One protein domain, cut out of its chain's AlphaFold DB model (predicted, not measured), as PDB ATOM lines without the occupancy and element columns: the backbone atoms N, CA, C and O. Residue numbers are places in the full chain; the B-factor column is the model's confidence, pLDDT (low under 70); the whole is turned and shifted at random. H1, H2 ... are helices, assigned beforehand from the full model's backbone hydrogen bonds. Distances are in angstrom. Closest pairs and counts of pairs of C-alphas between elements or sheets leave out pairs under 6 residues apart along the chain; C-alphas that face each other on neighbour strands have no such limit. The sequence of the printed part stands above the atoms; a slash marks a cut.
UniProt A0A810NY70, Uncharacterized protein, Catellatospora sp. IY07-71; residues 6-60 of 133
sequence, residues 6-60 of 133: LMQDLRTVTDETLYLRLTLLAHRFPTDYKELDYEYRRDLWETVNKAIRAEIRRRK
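What this domain is: This is residues 6 to 60 of the 133 residues of an uncharacterized protein of Catellatospora sp. IY07-71 (UniProt A0A810NY70). Look for a helical hairpin: the long helix H2 and the shorter H1 lie side by side along a rod, joined by a loop at one end, with residues 6 to 14 folding back near the start of H1. The printed part has 55 residues with two named helices, H1 then H2, no named strand, and the class is all helix. It is only just loose, close to compact, with a radius of gyration of the C-alphas of 12.3 A and spans of 37 by 17 by 15 A.

Where its parts are: Find C-alpha 38 at (-14.141, -15.535, 29.802); from there H2, residues 38 to 59, runs 31.8 A to C-alpha 59 at (13.824, -9.250, 43.470). H1, residues 15 to 27, begins at (8.071, -3.854, 46.069) and runs 19.2 A.

How they stand to each other: H1 and H2 form a hairpin and touch, closest at the C-alphas of Leu 18 and Ile 52, 6.3 A apart. They run opposite ways at a shallow tilt of 21 degrees. In both helices every O i to N i+4 pair is within hydrogen-bond range.

The domain as a whole: The C-alphas farthest apart, of Lys 34 and Lys 60, are 38.1 A apart. The printed part has no cut, and the 10-residue link from H1 to H2 is short. Confidence is low, under 70, at residues 6 to 8.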
ATOM      1  N   LEU A   6      -1.573  -1.718  33.131       54.47
ATOM      2  CA  LEU A   6      -1.204  -2.763  34.094       54.47
ATOM      3  C   LEU A   6       0.197  -3.353  33.858       54.47
ATOM      4  O   LEU A   6       0.848  -3.783  34.813       54.47
ATOM      5  N   MET A   7       0.653  -3.350  32.606       53.03
ATOM      6  CA  MET A   7       1.973  -3.806  32.167       53.03
ATOM      7  C   MET A   7       3.010  -2.677  32.153       53.03
ATOM      8  O   MET A   7       4.141  -2.924  31.736       53.03
ATOM      9  N   GLN A   8       2.669  -1.469  32.644       61.47
ATOM     10  CA  GLN A   8       3.677  -0.464  33.002       61.47
ATOM     11  C   GLN A   8       4.821  -1.151  33.738       61.47
ATOM     12  O   GLN A   8       4.563  -1.904  34.688       61.47
ATOM     13  N   ASP A   9       6.036  -0.881  33.255       70.69
ATOM     14  CA  ASP A   9       7.222  -1.695  33.476       70.69
ATOM     15  C   ASP A   9       7.307  -2.150  34.937       70.69
ATOM     16  O   ASP A   9       7.602  -1.372  35.844       70.69
ATOM     17  N   LEU A  10       7.014  -3.435  35.185       76.00
ATOM     18  CA  LEU A  10       7.082  -4.038  36.524       76.00
ATOM     19  C   LEU A  10       8.471  -3.841  37.151       76.00
ATOM     20  O   LEU A  10       8.634  -3.965  38.362       76.00
ATOM     21  N   ARG A  11       9.464  -3.501  36.321       75.88
ATOM     22  CA  ARG A  11      10.830  -3.172  36.701       75.88
ATOM     23  C   ARG A  11      10.968  -1.840  37.446       75.88
ATOM     24  O   ARG A  11      11.898  -1.715  38.235       75.88
ATOM     25  N   THR A  12      10.065  -0.878  37.269       82.75
ATOM     26  CA  THR A  12      10.208   0.476  37.840       82.75
ATOM     27  C   THR A  12       9.354   0.724  39.083       82.75
ATOM     28  O   THR A  12       9.518   1.744  39.745       82.75
ATOM     29  N   VAL A  13       8.434  -0.184  39.414       83.38
ATOM     30  CA  VAL A  13       7.550  -0.070  40.586       83.38
ATOM     31  C   VAL A  13       8.212  -0.579  41.865       83.38
ATOM     32  O   VAL A  13       9.077  -1.456  41.824       83.38
ATOM     33  N   THR A  14       7.793  -0.027  43.009       87.75
ATOM     34  CA  THR A  14       8.258  -0.450  44.338       87.75
ATOM     35  C   THR A  14       7.743  -1.841  44.698       87.75
ATOM     36  O   THR A  14       6.702  -2.281  44.205       87.75
ATOM     37  N   ASP A  15       8.442  -2.515  45.607       87.94
ATOM     38  CA  ASP A  15       8.071  -3.854  46.069       87.94
ATOM     39  C   ASP A  15       6.669  -3.878  46.693       87.94
ATOM     40  O   ASP A  15       5.847  -4.724  46.345       87.94
ATOM     41  N   GLU A  16       6.328  -2.876  47.508       87.00
ATOM     42  CA  GLU A  16       4.979  -2.722  48.064       87.00
ATOM     43  C   GLU A  16       3.905  -2.580  46.970       87.00
ATOM     44  O   GLU A  16       2.816  -3.146  47.077       87.00
ATOM     45  N   THR A  17       4.233  -1.907  45.861       88.19
ATOM     46  CA  THR A  17       3.329  -1.773  44.711       88.19
ATOM     47  C   THR A  17       3.127  -3.103  43.984       88.19
ATOM     48  O   THR A  17       2.019  -3.375  43.520       88.19
ATOM     49  N   LEU A  18       4.151  -3.963  43.898       87.19
ATOM     50  CA  LEU A  18       4.006  -5.313  43.331       87.19
ATOM     51  C   LEU A  18       3.006  -6.139  44.145       87.19
ATOM     52  O   LEU A  18       2.117  -6.780  43.576       87.19
ATOM     53  N   TYR A  19       3.106  -6.067  45.471       87.75
ATOM     54  CA  TYR A  19       2.149  -6.700  46.368       87.75
ATOM     55  C   TYR A  19       0.750  -6.087  46.198       87.75
ATOM     56  O   TYR A  19      -0.195  -6.818  45.907       87.75
ATOM     57  N   LEU A  20       0.590  -4.759  46.233       87.38
ATOM     58  CA  LEU A  20      -0.713  -4.107  46.013       87.38
ATOM     59  C   LEU A  20      -1.365  -4.520  44.687       87.38
ATOM     60  O   LEU A  20      -2.549  -4.859  44.664       87.38
ATOM     61  N   ARG A  21      -0.593  -4.565  43.594       86.06
ATOM     62  CA  ARG A  21      -1.074  -5.031  42.286       86.06
ATOM     63  C   ARG A  21      -1.573  -6.470  42.351       86.06
ATOM     64  O   ARG A  21      -2.618  -6.765  41.784       86.06
ATOM     65  N   LEU A  22      -0.890  -7.351  43.078       86.44
ATOM     66  CA  LEU A  22      -1.317  -8.742  43.244       86.44
ATOM     67  C   LEU A  22      -2.580  -8.863  44.127       86.44
ATOM     68  O   LEU A  22      -3.402  -9.747  43.890       86.44
ATOM     69  N   THR A  23      -2.814  -7.951  45.081       84.44
ATOM     70  CA  THR A  23      -4.115  -7.812  45.779       84.44
ATOM     71  C   THR A  23      -5.229  -7.361  44.848       84.44
ATOM     72  O   THR A  23      -6.273  -8.004  44.786       84.44
ATOM     73  N   LEU A  24      -5.004  -6.290  44.091       84.25
ATOM     74  CA  LEU A  24      -6.000  -5.755  43.163       84.25
ATOM     75  C   LEU A  24      -6.357  -6.763  42.071       84.25
ATOM     76  O   LEU A  24      -7.522  -6.880  41.696       84.25
ATOM     77  N   LEU A  25      -5.371  -7.521  41.592       83.62
ATOM     78  CA  LEU A  25      -5.586  -8.569  40.606       83.62
ATOM     79  C   LEU A  25      -6.480  -9.686  41.163       83.62
ATOM     80  O   LEU A  25      -7.363 -10.153  40.453       83.62
ATOM     81  N   ALA A  26      -6.309 -10.075  42.431       79.88
ATOM     82  CA  ALA A  26      -7.162 -11.081  43.068       79.88
ATOM     83  C   ALA A  26      -8.641 -10.648  43.111       79.88
ATOM     84  O   ALA A  26      -9.517 -11.452  42.817       79.88
ATOM     85  N   HIS A  27      -8.918  -9.365  43.369       80.12
ATOM     86  CA  HIS A  27     -10.285  -8.823  43.338       80.12
ATOM     87  C   HIS A  27     -10.891  -8.722  41.934       80.12
ATOM     88  O   HIS A  27     -12.108  -8.640  41.798       80.12
ATOM     89  N   ARG A  28     -10.061  -8.710  40.886       77.75
ATOM     90  CA  ARG A  28     -10.489  -8.647  39.479       77.75
ATOM     91  C   ARG A  28     -10.484 -10.017  38.799       77.75
ATOM     92  O   ARG A  28     -10.386 -10.089  37.576       77.75
ATOM     93  N   PHE A  29     -10.526 -11.100  39.573       76.12
ATOM     94  CA  PHE A  29     -10.619 -12.436  39.003       76.12
ATOM     95  C   PHE A  29     -11.914 -12.558  38.173       76.12
ATOM     96  O   PHE A  29     -12.984 -12.243  38.697       76.12
ATOM     97  N   PRO A  30     -11.854 -12.989  36.899       75.62
ATOM     98  CA  PRO A  30     -13.056 -13.170  36.096       75.62
ATOM     99  C   PRO A  30     -13.914 -14.292  36.696       75.62
ATOM    100  O   PRO A  30     -13.525 -15.457  36.674       75.62
ATOM    101  N   THR A  31     -15.080 -13.950  37.245       76.50
ATOM    102  CA  THR A  31     -16.021 -14.915  37.843       76.50
ATOM    103  C   THR A  31     -17.124 -15.360  36.887       76.50
ATOM    104  O   THR A  31     -17.818 -16.340  37.160       76.50
ATOM    105  N   ASP A  32     -17.284 -14.675  35.756       78.44
ATOM    106  CA  ASP A  32     -18.404 -14.879  34.839       78.44
ATOM    107  C   ASP A  32     -18.069 -15.894  33.743       78.44
ATOM    108  O   ASP A  32     -17.827 -15.568  32.584       78.44
ATOM    109  N   TYR A  33     -18.112 -17.176  34.113       70.31
ATOM    110  CA  TYR A  33     -17.803 -18.323  33.239       70.31
ATOM    111  C   TYR A  33     -18.678 -18.450  31.980       70.31
ATOM    112  O   TYR A  33     -18.415 -19.306  31.139       70.31
ATOM    113  N   LYS A  34     -19.770 -17.684  31.891       70.94
ATOM    114  CA  LYS A  34     -20.746 -17.757  30.794       70.94
ATOM    115  C   LYS A  34     -20.460 -16.762  29.672       70.94
ATOM    116  O   LYS A  34     -21.091 -16.862  28.623       70.94
ATOM    117  N   GLU A  35     -19.568 -15.803  29.891       78.06
ATOM    118  CA  GLU A  35     -19.251 -14.798  28.881       78.06
ATOM    119  C   GLU A  35     -18.286 -15.369  27.835       78.06
ATOM    120  O   GLU A  35     -17.377 -16.137  28.148       78.06
ATOM    121  N   LEU A  36     -18.499 -15.001  26.568       73.25
ATOM    122  CA  LEU A  36     -17.736 -15.522  25.426       73.25
ATOM    123  C   LEU A  36     -16.235 -15.177  25.512       73.25
ATOM    124  O   LEU A  36     -15.396 -15.860  24.938       73.25
ATOM    125  N   ASP A  37     -15.904 -14.115  26.245       81.62
ATOM    126  CA  ASP A  37     -14.557 -13.599  26.481       81.62
ATOM    127  C   ASP A  37     -13.937 -14.100  27.802       81.62
ATOM    128  O   ASP A  37     -12.854 -13.651  28.190       81.62
ATOM    129  N   TYR A  38     -14.606 -15.014  28.515       78.81
ATOM    130  CA  TYR A  38     -14.141 -15.535  29.802       78.81
ATOM    131  C   TYR A  38     -12.738 -16.142  29.696       78.81
ATOM    132  O   TYR A  38     -11.867 -15.826  30.505       78.81
ATOM    133  N   GLU A  39     -12.498 -16.985  28.686       78.50
ATOM    134  CA  GLU A  39     -11.194 -17.629  28.492       78.50
ATOM    135  C   GLU A  39     -10.098 -16.596  28.233       78.50
ATOM    136  O   GLU A  39      -9.044 -16.654  28.860       78.50
ATOM    137  N   TYR A  40     -10.384 -15.595  27.400       78.69
ATOM    138  CA  TYR A  40      -9.456 -14.505  27.118       78.69
ATOM    139  C   TYR A  40      -9.109 -13.701  28.380       78.69
ATOM    140  O   TYR A  40      -7.933 -13.493  28.684       78.69
ATOM    141  N   ARG A  41     -10.114 -13.284  29.164       79.31
ATOM    142  CA  ARG A  41      -9.890 -12.525  30.407       79.31
ATOM    143  C   ARG A  41      -9.190 -13.357  31.476       79.31
ATOM    144  O   ARG A  41      -8.349 -12.824  32.200       79.31
ATOM    145  N   ARG A  42      -9.490 -14.655  31.563       83.00
ATOM    146  CA  ARG A  42      -8.794 -15.596  32.451       83.00
ATOM    147  C   ARG A  42      -7.326 -15.725  32.067       83.00
ATOM    148  O   ARG A  42      -6.468 -15.614  32.937       83.00
ATOM    149  N   ASP A  43      -7.028 -15.931  30.792       83.81
ATOM    150  CA  ASP A  43      -5.658 -16.131  30.322       83.81
ATOM    151  C   ASP A  43      -4.824 -14.842  30.465       83.81
ATOM    152  O   ASP A  43      -3.657 -14.890  30.874       83.81
ATOM    153  N   LEU A  44      -5.435 -13.673  30.234       83.94
ATOM    154  CA  LEU A  44      -4.828 -12.373  30.525       83.94
ATOM    155  C   LEU A  44      -4.535 -12.218  32.026       83.94
ATOM    156  O   LEU A  44      -3.414 -11.876  32.410       83.94
ATOM    157  N   TRP A  45      -5.512 -12.529  32.883       85.75
ATOM    158  CA  TRP A  45      -5.352 -12.496  34.337       85.75
ATOM    159  C   TRP A  45      -4.225 -13.425  34.813       85.75
ATOM    160  O   TRP A  45      -3.370 -13.008  35.598       85.75
ATOM    161  N   GLU A  46      -4.169 -14.664  34.307       84.50
ATOM    162  CA  GLU A  46      -3.116 -15.633  34.637       84.50
ATOM    163  C   GLU A  46      -1.733 -15.117  34.222       84.50
ATOM    164  O   GLU A  46      -0.771 -15.221  34.990       84.50
ATOM    165  N   THR A  47      -1.640 -14.519  33.033       85.25
ATOM    166  CA  THR A  47      -0.397 -13.954  32.497       85.25
ATOM    167  C   THR A  47       0.130 -12.829  33.386       85.25
ATOM    168  O   THR A  47       1.297 -12.855  33.790       85.25
ATOM    169  N   VAL A  48      -0.733 -11.882  33.766       84.69
ATOM    170  CA  VAL A  48      -0.365 -10.756  34.639       84.69
ATOM    171  C   VAL A  48       0.007 -11.245  36.043       84.69
ATOM    172  O   VAL A  48       1.029 -10.829  36.592       84.69
ATOM    173  N   ASN A  49      -0.751 -12.189  36.612       87.25
ATOM    174  CA  ASN A  49      -0.452 -12.777  37.923       87.25
ATOM    175  C   ASN A  49       0.931 -13.445  37.929       87.25
ATOM    176  O   ASN A  49       1.740 -13.242  38.838       87.25
ATOM    177  N   LYS A  50       1.232 -14.217  36.878       87.12
ATOM    178  CA  LYS A  50       2.524 -14.884  36.716       87.12
ATOM    179  C   LYS A  50       3.665 -13.875  36.586       87.12
ATOM    180  O   LYS A  50       4.701 -14.080  37.215       87.12
ATOM    181  N   ALA A  51       3.476 -12.798  35.824       87.06
ATOM    182  CA  ALA A  51       4.481 -11.751  35.650       87.06
ATOM    183  C   ALA A  51       4.818 -11.047  36.976       87.06
ATOM    184  O   ALA A  51       5.992 -10.942  37.330       87.06
ATOM    185  N   ILE A  52       3.806 -10.657  37.760       87.31
ATOM    186  CA  ILE A  52       4.013 -10.004  39.064       87.31
ATOM    187  C   ILE A  52       4.727 -10.952  40.039       87.31
ATOM    188  O   ILE A  52       5.712 -10.570  40.668       87.31
ATOM    189  N   ARG A  53       4.288 -12.217  40.134       88.12
ATOM    190  CA  ARG A  53       4.940 -13.226  40.992       88.12
ATOM    191  C   ARG A  53       6.385 -13.498  40.582       88.12
ATOM    192  O   ARG A  53       7.232 -13.725  41.446       88.12
ATOM    193  N   ALA A  54       6.664 -13.514  39.280       87.75
ATOM    194  CA  ALA A  54       8.013 -13.698  38.764       87.75
ATOM    195  C   ALA A  54       8.921 -12.529  39.163       87.75
ATOM    196  O   ALA A  54      10.043 -12.772  39.605       87.75
ATOM    197  N   GLU A  55       8.434 -11.290  39.080       86.81
ATOM    198  CA  GLU A  55       9.216 -10.110  39.457       86.81
ATOM    199  C   GLU A  55       9.456 -10.035  40.976       86.81
ATOM    200  O   GLU A  55      10.594  -9.827  41.393       86.81
ATOM    201  N   ILE A  56       8.447 -10.332  41.807       88.31
ATOM    202  CA  ILE A  56       8.606 -10.463  43.272       88.31
ATOM    203  C   ILE A  56       9.701 -11.487  43.603       88.31
ATOM    204  O   ILE A  56      10.615 -11.210  44.380       88.31
ATOM    205  N   ARG A  57       9.656 -12.668  42.965       89.06
ATOM    206  CA  ARG A  57      10.658 -13.727  43.167       89.06
ATOM    207  C   ARG A  57      12.048 -13.301  42.706       89.06
ATOM    208  O   ARG A  57      13.026 -13.595  43.385       89.06
ATOM    209  N   ARG A  58      12.138 -12.633  41.555       88.00
ATOM    210  CA  ARG A  58      13.400 -12.152  40.981       88.00
ATOM    211  C   ARG A  58      14.092 -11.153  41.905       88.00
ATOM    212  O   ARG A  58      15.309 -11.215  42.045       88.00
ATOM    213  N   ARG A  59      13.322 -10.269  42.537       85.62
ATOM    214  CA  ARG A  59      13.824  -9.250  43.470       85.62
ATOM    215  C   ARG A  59      14.053  -9.758  44.881       85.62
ATOM    216  O   ARG A  59      14.746  -9.096  45.639       85.62
ATOM    217  N   LYS A  60      13.479 -10.915  45.225       89.38
ATOM    218  CA  LYS A  60      13.345 -11.374  46.614       89.38
ATOM    219  C   LYS A  60      12.646 -10.316  47.480       89.38
ATOM    220  O   LYS A  60      13.035 -10.108  48.621       89.38
TER     221      LYS A  60